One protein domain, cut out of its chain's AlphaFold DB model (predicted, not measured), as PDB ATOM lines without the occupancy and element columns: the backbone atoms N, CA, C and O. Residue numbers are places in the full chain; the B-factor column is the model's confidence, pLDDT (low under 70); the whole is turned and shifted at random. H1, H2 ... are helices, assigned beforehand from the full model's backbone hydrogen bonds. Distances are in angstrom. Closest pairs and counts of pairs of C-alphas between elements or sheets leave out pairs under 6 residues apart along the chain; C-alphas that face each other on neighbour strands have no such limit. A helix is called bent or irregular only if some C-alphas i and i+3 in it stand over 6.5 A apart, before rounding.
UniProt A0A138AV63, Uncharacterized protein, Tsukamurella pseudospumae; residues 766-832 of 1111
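AT A GLANCE: This is residues 766 to 832 of the 1111 residues of an uncharacterized protein of Tsukamurella pseudospumae (UniProt A0A138AV63). Three short helices make a small body, with H1 in the middle, H2 crossing it steeply on one side and H3 near it on another, and H2 and H3 do not meet. A long loop, residues 803 to 821, leads from H2 to H3 and packs on H1 at Gly 807 and Pro 808. The printed part has 67 residues with three named helices, in the order H1, H2, H3, and no named strand; the class is all helix, though the helices hold only 33 of the 67 residues. The whole is compact, with a radius of gyration of the C-alphas of 11.1 A and spans of 30 by 24 by 17 A.

IN THESE COORDINATES: Start at Phe 766 and read on to C-alpha 774 at (20.663, -26.840, -48.165); there H1 begins, residues 774 to 782, 12.1 A long. Next find H2, residues 789 to 802, 19.0 A long; it is irregular, with C-alphas 791 and 794 7.1 A apart. Last comes H3, residues 822 to 831, 14.3 A long, ending at C-alpha 831 at (25.900, -12.999, -42.398).

HOW THE PARTS SIT: Look first at Glu 781 and Arg 789, the closest C-alphas of H1 and H2, 6.6 A apart: these helices touch. They run opposite ways at a steep tilt of 50 degrees. H1 and H3 are close but not clearly touching; their closest C-alphas, of Asn 782 and Leu 828, are 7.6 A apart. They run opposite ways at a shallow tilt of 31 degrees. H2 and H3 are apart. In H1 and H3 every O i to N i+4 pair is within hydrogen-bond range; in H2, 8 of 10 are.

THE WHOLE: The two C-alphas farthest apart, of Gln 768 and Glu 823, are 30.7 A from each other. The printed part has no cut. The link from H1 to H2 is short, with 6 residues, and that from H2 to H3 is long, with 19. The mean pLDDT of the printed part is 90.1, and no printed residue is under 70.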
ATOM      1  N   PHE A 766      28.114 -37.007 -53.542       90.94
ATOM      2  CA  PHE A 766      28.170 -38.220 -52.718       90.94
ATOM      3  C   PHE A 766      28.885 -37.954 -51.372       90.94
ATOM      4  O   PHE A 766      30.003 -37.434 -51.404       90.94
ATOM      5  N   PRO A 767      28.321 -38.325 -50.204       92.69
ATOM      6  CA  PRO A 767      26.992 -38.920 -50.014       92.69
ATOM      7  C   PRO A 767      25.873 -38.000 -50.524       92.69
ATOM      8  O   PRO A 767      26.076 -36.794 -50.649       92.69
ATOM      9  N   GLN A 768      24.721 -38.566 -50.891       92.50
ATOM     10  CA  GLN A 768      23.626 -37.788 -51.478       92.50
ATOM     11  C   GLN A 768      23.099 -36.755 -50.463       92.50
ATOM     12  O   GLN A 768      22.771 -37.154 -49.341       92.50
ATOM     13  N   PRO A 769      22.967 -35.466 -50.840       93.81
ATOM     14  CA  PRO A 769      22.398 -34.448 -49.961       93.81
ATOM     15  C   PRO A 769      20.978 -34.806 -49.512       93.81
ATOM     16  O   PRO A 769      20.082 -34.992 -50.337       93.81
ATOM     17  N   GLN A 770      20.776 -34.886 -48.199       93.12
ATOM     18  CA  GLN A 770      19.478 -35.179 -47.586       93.12
ATOM     19  C   GLN A 770      18.707 -33.889 -47.304       93.12
ATOM     20  O   GLN A 770      19.283 -32.801 -47.321       93.12
ATOM     21  N   ARG A 771      17.400 -33.994 -47.036       94.25
ATOM     22  CA  ARG A 771      16.583 -32.863 -46.560       94.25
ATOM     23  C   ARG A 771      17.300 -32.117 -45.422       94.25
ATOM     24  O   ARG A 771      17.880 -32.762 -44.557       94.25
ATOM     25  N   GLY A 772      17.318 -30.783 -45.488       92.62
ATOM     26  CA  GLY A 772      18.013 -29.913 -44.524       92.62
ATOM     27  C   GLY A 772      19.469 -29.587 -44.871       92.62
ATOM     28  O   GLY A 772      20.013 -28.593 -44.396       92.62
ATOM     29  N   SER A 773      20.090 -30.328 -45.796       94.62
ATOM     30  CA  SER A 773      21.478 -30.075 -46.218       94.62
ATOM     31  C   SER A 773      21.676 -28.729 -46.933       94.62
ATOM     32  O   SER A 773      22.810 -28.297 -47.139       94.62
ATOM     33  N   GLY A 774      20.605 -28.054 -47.360       94.38
ATOM     34  CA  GLY A 774      20.663 -26.840 -48.165       94.38
ATOM     35  C   GLY A 774      21.445 -25.696 -47.530       94.38
ATOM     36  O   GLY A 774      22.189 -25.013 -48.232       94.38
ATOM     37  N   ARG A 775      21.335 -25.502 -46.211       94.06
ATOM     38  CA  ARG A 775      22.089 -24.459 -45.497       94.06
ATOM     39  C   ARG A 775      23.589 -24.762 -45.440       94.06
ATOM     40  O   ARG A 775      24.414 -23.866 -45.611       94.06
ATOM     41  N   LEU A 776      23.959 -26.031 -45.265       94.88
ATOM     42  CA  LEU A 776      25.360 -26.446 -45.337       94.88
ATOM     43  C   LEU A 776      25.896 -26.249 -46.760       94.88
ATOM     44  O   LEU A 776      26.926 -25.605 -46.944       94.88
ATOM     45  N   LEU A 777      25.156 -26.709 -47.775       95.06
ATOM     46  CA  LEU A 777      25.499 -26.497 -49.184       95.06
ATOM     47  C   LEU A 777      25.661 -25.006 -49.512       95.06
ATOM     48  O   LEU A 777      26.596 -24.652 -50.223       95.06
ATOM     49  N   TRP A 778      24.807 -24.133 -48.965       93.62
ATOM     50  CA  TRP A 778      24.927 -22.680 -49.111       93.62
ATOM     51  C   TRP A 778      26.267 -22.161 -48.589       93.62
ATOM     52  O   TRP A 778      26.950 -21.426 -49.305       93.62
ATOM     53  N   LEU A 779      26.661 -22.544 -47.371       93.81
ATOM     54  CA  LEU A 779      27.920 -22.096 -46.778       93.81
ATOM     55  C   LEU A 779      29.115 -22.580 -47.609       93.81
ATOM     56  O   LEU A 779      30.011 -21.795 -47.925       93.81
ATOM     57  N   LEU A 780      29.119 -23.861 -47.989       94.19
ATOM     58  CA  LEU A 780      30.195 -24.452 -48.785       94.19
ATOM     59  C   LEU A 780      30.300 -23.788 -50.163       94.19
ATOM     60  O   LEU A 780      31.392 -23.433 -50.598       94.19
ATOM     61  N   GLU A 781      29.165 -23.549 -50.821       91.62
ATOM     62  CA  GLU A 781      29.105 -22.891 -52.124       91.62
ATOM     63  C   GLU A 781      29.638 -21.450 -52.074       91.62
ATOM     64  O   GLU A 781      30.362 -21.025 -52.978       91.62
ATOM     65  N   ASN A 782      29.306 -20.699 -51.019       90.44
ATOM     66  CA  ASN A 782      29.779 -19.326 -50.826       90.44
ATOM     67  C   ASN A 782      31.211 -19.246 -50.280       90.44
ATOM     68  O   ASN A 782      31.815 -18.180 -50.322       90.44
ATOM     69  N   SER A 783      31.782 -20.366 -49.831       92.19
ATOM     70  CA  SER A 783      33.203 -20.474 -49.479       92.19
ATOM     71  C   SER A 783      34.097 -20.734 -50.700       92.19
ATOM     72  O   SER A 783      35.324 -20.666 -50.611       92.19
ATOM     73  N   LEU A 784      33.499 -21.052 -51.849       90.06
ATOM     74  CA  LEU A 784      34.203 -21.344 -53.090       90.06
ATOM     75  C   LEU A 784      33.995 -20.228 -54.108       90.06
ATOM     76  O   LEU A 784      32.880 -19.727 -54.306       90.06
ATOM     77  N   ASN A 785      35.070 -19.911 -54.829       81.38
ATOM     78  CA  ASN A 785      34.973 -19.075 -56.003       81.38
ATOM     79  C   ASN A 785      34.102 -19.807 -57.012       81.38
ATOM     80  O   ASN A 785      34.213 -21.032 -57.164       81.38
ATOM     81  N   PRO A 786      33.233 -19.091 -57.730       76.00
ATOM     82  CA  PRO A 786      32.235 -19.787 -58.510       76.00
ATOM     83  C   PRO A 786      32.811 -20.633 -59.665       76.00
ATOM     84  O   PRO A 786      32.205 -21.642 -60.028       76.00
ATOM     85  N   GLU A 787      34.006 -20.299 -60.163       70.75
ATOM     86  CA  GLU A 787      34.754 -21.075 -61.165       70.75
ATOM     87  C   GLU A 787      35.208 -22.453 -60.655       70.75
ATOM     88  O   GLU A 787      35.268 -23.417 -61.419       70.75
ATOM     89  N   ASN A 788      35.454 -22.580 -59.350       81.94
ATOM     90  CA  ASN A 788      35.982 -23.796 -58.741       81.94
ATOM     91  C   ASN A 788      34.888 -24.699 -58.174       81.94
ATOM     92  O   ASN A 788      35.156 -25.878 -57.927       81.94
ATOM     93  N   ARG A 789      33.659 -24.189 -57.991       86.75
ATOM     94  CA  ARG A 789      32.535 -24.914 -57.369       86.75
ATOM     95  C   ARG A 789      32.369 -26.322 -57.936       86.75
ATOM     96  O   ARG A 789      32.416 -27.286 -57.186       86.75
ATOM     97  N   ARG A 790      32.279 -26.476 -59.260       82.38
ATOM     98  CA  ARG A 790      32.090 -27.799 -59.893       82.38
ATOM     99  C   ARG A 790      33.226 -28.790 -59.611       82.38
ATOM    100  O   ARG A 790      32.972 -29.986 -59.561       82.38
ATOM    101  N   THR A 791      34.452 -28.301 -59.430       85.25
ATOM    102  CA  THR A 791      35.635 -29.146 -59.194       85.25
ATOM    103  C   THR A 791      35.870 -29.448 -57.716       85.25
ATOM    104  O   THR A 791      36.263 -30.560 -57.385       85.25
ATOM    105  N   LYS A 792      35.598 -28.490 -56.820       91.25
ATOM    106  CA  LYS A 792      35.924 -28.585 -55.388       91.25
ATOM    107  C   LYS A 792      34.745 -28.978 -54.497       91.25
ATOM    108  O   LYS A 792      34.967 -29.453 -53.385       91.25
ATOM    109  N   MET A 793      33.499 -28.787 -54.947       93.62
ATOM    110  CA  MET A 793      32.318 -28.987 -54.098       93.62
ATOM    111  C   MET A 793      32.206 -30.424 -53.585       93.62
ATOM    112  O   MET A 793      31.876 -30.622 -52.422       93.62
ATOM    113  N   GLN A 794      32.529 -31.422 -54.410       94.88
ATOM    114  CA  GLN A 794      32.473 -32.834 -54.019       94.88
ATOM    115  C   GLN A 794      33.422 -33.169 -52.861       94.88
ATOM    116  O   GLN A 794      33.022 -33.868 -51.927       94.88
ATOM    117  N   ASP A 795      34.647 -32.653 -52.886       93.94
ATOM    118  CA  ASP A 795      35.616 -32.897 -51.817       93.94
ATOM    119  C   ASP A 795      35.270 -32.100 -50.559       93.94
ATOM    120  O   ASP A 795      35.360 -32.617 -49.444       93.94
ATOM    121  N   LEU A 796      34.821 -30.851 -50.716       94.19
ATOM    122  CA  LEU A 796      34.415 -30.015 -49.590       94.19
ATOM    123  C   LEU A 796      33.172 -30.581 -48.880       94.19
ATOM    124  O   LEU A 796      33.149 -30.648 -47.653       94.19
ATOM    125  N   TRP A 797      32.188 -31.053 -49.648       95.50
ATOM    126  CA  TRP A 797      30.987 -31.721 -49.149       95.50
ATOM    127  C   TRP A 797      31.306 -33.020 -48.410       95.50
ATOM    128  O   TRP A 797      30.842 -33.220 -47.286       95.50
ATOM    129  N   ARG A 798      32.140 -33.886 -49.003       95.56
ATOM    130  CA  ARG A 798      32.559 -35.139 -48.359       95.56
ATOM    131  C   ARG A 798      33.264 -34.859 -47.036       95.56
ATOM    132  O   ARG A 798      32.897 -35.428 -46.024       95.56
ATOM    133  N   ARG A 799      34.205 -33.909 -47.006       94.06
ATOM    134  CA  ARG A 799      34.895 -33.546 -45.758       94.06
ATOM    135  C   ARG A 799      33.937 -33.027 -44.691       94.06
ATOM    136  O   ARG A 799      34.089 -33.409 -43.536       94.06
ATOM    137  N   ALA A 800      32.982 -32.170 -45.051       93.25
ATOM    138  CA  ALA A 800      32.009 -31.654 -44.093       93.25
ATOM    139  C   ALA A 800      31.147 -32.786 -43.502       93.25
ATOM    140  O   ALA A 800      31.014 -32.896 -42.286       93.25
ATOM    141  N   THR A 801      30.634 -33.668 -44.360       93.88
ATOM    142  CA  THR A 801      29.780 -34.792 -43.948       93.88
ATOM    143  C   THR A 801      30.540 -35.873 -43.173       93.88
ATOM    144  O   THR A 801      30.026 -36.353 -42.166       93.88
ATOM    145  N   ASP A 802      31.786 -36.184 -43.539       93.81
ATOM    146  CA  ASP A 802      32.658 -37.118 -42.803       93.81
ATOM    147  C   ASP A 802      32.965 -36.627 -41.374       93.81
ATOM    148  O   ASP A 802      33.166 -37.433 -40.469       93.81
ATOM    149  N   HIS A 803      32.974 -35.306 -41.151       92.12
ATOM    150  CA  HIS A 803      33.121 -34.696 -39.821       92.12
ATOM    151  C   HIS A 803      31.786 -34.537 -39.074       92.12
ATOM    152  O   HIS A 803      31.755 -33.949 -37.994       92.12
ATOM    153  N   GLY A 804      30.682 -35.047 -39.628       91.38
ATOM    154  CA  GLY A 804      29.364 -35.014 -39.000       91.38
ATOM    155  C   GLY A 804      28.641 -33.668 -39.091       91.38
ATOM    156  O   GLY A 804      27.664 -33.468 -38.372       91.38
ATOM    157  N   PHE A 805      29.079 -32.739 -39.950       91.56
ATOM    158  CA  PHE A 805      28.333 -31.498 -40.165       91.56
ATOM    159  C   PHE A 805      27.065 -31.774 -40.980       91.56
ATOM    160  O   PHE A 805      27.132 -32.239 -42.118       91.56
ATOM    161  N   VAL A 806      25.919 -31.443 -40.389       85.56
ATOM    162  CA  VAL A 806      24.579 -31.520 -40.999       85.56
ATOM    163  C   VAL A 806      24.044 -30.137 -41.390       85.56
ATOM    164  O   VAL A 806      23.386 -29.987 -42.419       85.56
ATOM    165  N   GLY A 807      24.480 -29.101 -40.668       89.56
ATOM    166  CA  GLY A 807      24.209 -27.694 -40.937       89.56
ATOM    167  C   GLY A 807      25.465 -26.821 -40.813       89.56
ATOM    168  O   GLY A 807      26.529 -27.283 -40.385       89.56
ATOM    169  N   PRO A 808      25.375 -25.536 -41.191       90.31
ATOM    170  CA  PRO A 808      26.518 -24.632 -41.178       90.31
ATOM    171  C   PRO A 808      26.872 -24.104 -39.779       90.31
ATOM    172  O   PRO A 808      27.957 -23.553 -39.619       90.31
ATOM    173  N   ASP A 809      25.998 -24.241 -38.777       88.81
ATOM    174  CA  ASP A 809      26.053 -23.466 -37.525       88.81
ATOM    175  C   ASP A 809      27.270 -23.767 -36.631       88.81
ATOM    176  O   ASP A 809      27.780 -22.881 -35.941       88.81
ATOM    177  N   ALA A 810      27.815 -24.982 -36.711       88.94
ATOM    178  CA  ALA A 810      29.030 -25.372 -35.993       88.94
ATOM    179  C   ALA A 810      30.337 -24.974 -36.719       88.94
ATOM    180  O   ALA A 810      31.426 -25.095 -36.153       88.94
ATOM    181  N   ILE A 811      30.262 -24.482 -37.962       89.75
ATOM    182  CA  ILE A 811      31.434 -24.112 -38.765       89.75
ATOM    183  C   ILE A 811      31.741 -22.632 -38.534       89.75
ATOM    184  O   ILE A 811      31.102 -21.757 -39.110       89.75
ATOM    185  N   ASN A 812      32.729 -22.348 -37.682       89.06
ATOM    186  CA  ASN A 812      33.120 -20.975 -37.321       89.06
ATOM    187  C   ASN A 812      34.577 -20.636 -37.684       89.06
ATOM    188  O   ASN A 812      34.998 -19.488 -37.569       89.06
ATOM    189  N   ALA A 813      35.345 -21.622 -38.150       88.62
ATOM    190  CA  ALA A 813      36.711 -21.445 -38.626       88.62
ATOM    191  C   ALA A 813      36.790 -21.736 -40.127       88.62
ATOM    192  O   ALA A 813      36.116 -22.640 -40.626       88.62
ATOM    193  N   ARG A 814      37.633 -20.979 -40.840       92.00
ATOM    194  CA  ARG A 814      37.833 -21.139 -42.285       92.00
ATOM    195  C   ARG A 814      38.383 -22.545 -42.597       92.00
ATOM    196  O   ARG A 814      39.478 -22.864 -42.125       92.00
ATOM    197  N   PRO A 815      37.690 -23.368 -43.407       87.69
ATOM    198  CA  PRO A 815      38.195 -24.680 -43.807       87.69
ATOM    199  C   PRO A 815      39.430 -24.574 -44.711       87.69
ATOM    200  O   PRO A 815      39.660 -23.558 -45.370       87.69
ATOM    201  N   ARG A 816      40.221 -25.649 -44.788       85.19
ATOM    202  CA  ARG A 816      41.317 -25.752 -45.767       85.19
ATOM    203  C   ARG A 816      40.756 -25.874 -47.194       85.19
ATOM    204  O   ARG A 816      39.683 -26.437 -47.400       85.19
ATOM    205  N   ASP A 817      41.502 -25.361 -48.172       82.31
ATOM    206  CA  ASP A 817      41.208 -25.425 -49.618       82.31
ATOM    207  C   ASP A 817      39.943 -24.688 -50.099       82.31
ATOM    208  O   ASP A 817      39.458 -24.947 -51.204       82.31
ATOM    209  N   VAL A 818      39.433 -23.745 -49.301       90.00
ATOM    210  CA  VAL A 818      38.397 -22.788 -49.725       90.00
ATOM    211  C   VAL A 818      39.026 -21.565 -50.396       90.00
ATOM    212  O   VAL A 818      40.133 -21.153 -50.035       90.00
ATOM    213  N   ASP A 819      38.315 -20.970 -51.351       87.69
ATOM    214  CA  ASP A 819      38.867 -19.910 -52.206       87.69
ATOM    215  C   ASP A 819      38.762 -18.515 -51.584       87.69
ATOM    216  O   ASP A 819      39.582 -17.646 -51.875       87.69
ATOM    217  N   VAL A 820      37.777 -18.304 -50.707       86.94
ATOM    218  CA  VAL A 820      37.559 -17.012 -50.045       86.94
ATOM    219  C   VAL A 820      38.658 -16.695 -49.031       86.94
ATOM    220  O   VAL A 820      39.201 -17.592 -48.382       86.94
ATOM    221  N   SER A 821      38.981 -15.410 -48.861       88.50
ATOM    222  CA  SER A 821      39.939 -14.940 -47.855       88.50
ATOM    223  C   SER A 821      39.439 -15.195 -46.422       88.50
ATOM    224  O   SER A 821      38.270 -15.501 -46.192       88.50
ATOM    225  N   ALA A 822      40.323 -15.077 -45.423       88.50
ATOM    226  CA  ALA A 822      39.918 -15.200 -44.017       88.50
ATOM    227  C   ALA A 822      38.889 -14.127 -43.611       88.50
ATOM    228  O   ALA A 822      37.969 -14.417 -42.851       88.50
ATOM    229  N   GLU A 823      39.026 -12.920 -44.158       90.00
ATOM    230  CA  GLU A 823      38.093 -11.810 -43.959       90.00
ATOM    231  C   GLU A 823      36.732 -12.104 -44.596       90.00
ATOM    232  O   GLU A 823      35.724 -12.093 -43.894       90.00
ATOM    233  N   GLN A 824      36.717 -12.495 -45.876       88.38
ATOM    234  CA  GLN A 824      35.497 -12.855 -46.607       88.38
ATOM    235  C   GLN A 824      34.758 -14.029 -45.955       88.38
ATOM    236  O   GLN A 824      33.531 -14.031 -45.878       88.38
ATOM    237  N   PHE A 825      35.494 -15.026 -45.458       91.50
ATOM    238  CA  PHE A 825      34.893 -16.117 -44.698       91.50
ATOM    239  C   PHE A 825      34.309 -15.615 -43.371       91.50
ATOM    240  O   PHE A 825      33.205 -16.001 -43.006       91.50
ATOM    241  N   GLY A 826      35.011 -14.724 -42.664       90.44
ATOM    242  CA  GLY A 826      34.498 -14.084 -41.451       90.44
ATOM    243  C   GLY A 826      33.202 -13.302 -41.689       90.44
ATOM    244  O   GLY A 826      32.280 -13.403 -40.879       90.44
ATOM    245  N   ASP A 827      33.099 -12.579 -42.806       88.75
ATOM    246  CA  ASP A 827      31.865 -11.902 -43.228       88.75
ATOM    247  C   ASP A 827      30.736 -12.894 -43.509       88.75
ATOM    248  O   ASP A 827      29.618 -12.696 -43.034       88.75
ATOM    249  N   LEU A 828      31.036 -13.995 -44.203       89.25
ATOM    250  CA  LEU A 828      30.070 -15.054 -44.492       89.25
ATOM    251  C   LEU A 828      29.509 -15.695 -43.211       89.25
ATOM    252  O   LEU A 828      28.307 -15.949 -43.121       89.25
ATOM    253  N   ILE A 829      30.355 -15.928 -42.200       90.88
ATOM    254  CA  ILE A 829      29.910 -16.443 -40.895       90.88
ATOM    255  C   ILE A 829      29.036 -15.418 -40.165       90.88
ATOM    256  O   ILE A 829      28.015 -15.794 -39.593       90.88
ATOM    257  N   ARG A 830      29.385 -14.125 -40.214       87.94
ATOM    258  CA  ARG A 830      28.565 -13.053 -39.621       87.94
ATOM    259  C   ARG A 830      27.215 -12.885 -40.318       87.94
ATOM    260  O   ARG A 830      26.241 -12.531 -39.663       87.94
ATOM    261  N   SER A 831      27.139 -13.133 -41.626       86.75
ATOM    262  CA  SER A 831      25.900 -12.999 -42.398       86.75
ATOM    263  C   SER A 831      25.000 -14.242 -42.363       86.75
ATOM    264  O   SER A 831      23.853 -14.153 -42.799       86.75
ATOM    265  N   ARG A 832      25.498 -15.392 -41.881       90.25
ATOM    266  CA  ARG A 832      24.734 -16.646 -41.727       90.25
ATOM    267  C   ARG A 832      23.489 -16.423 -40.875       90.25
ATOM    268  O   ARG A 832      23.534 -15.634 -39.940       90.25
TER     269      ARG A 832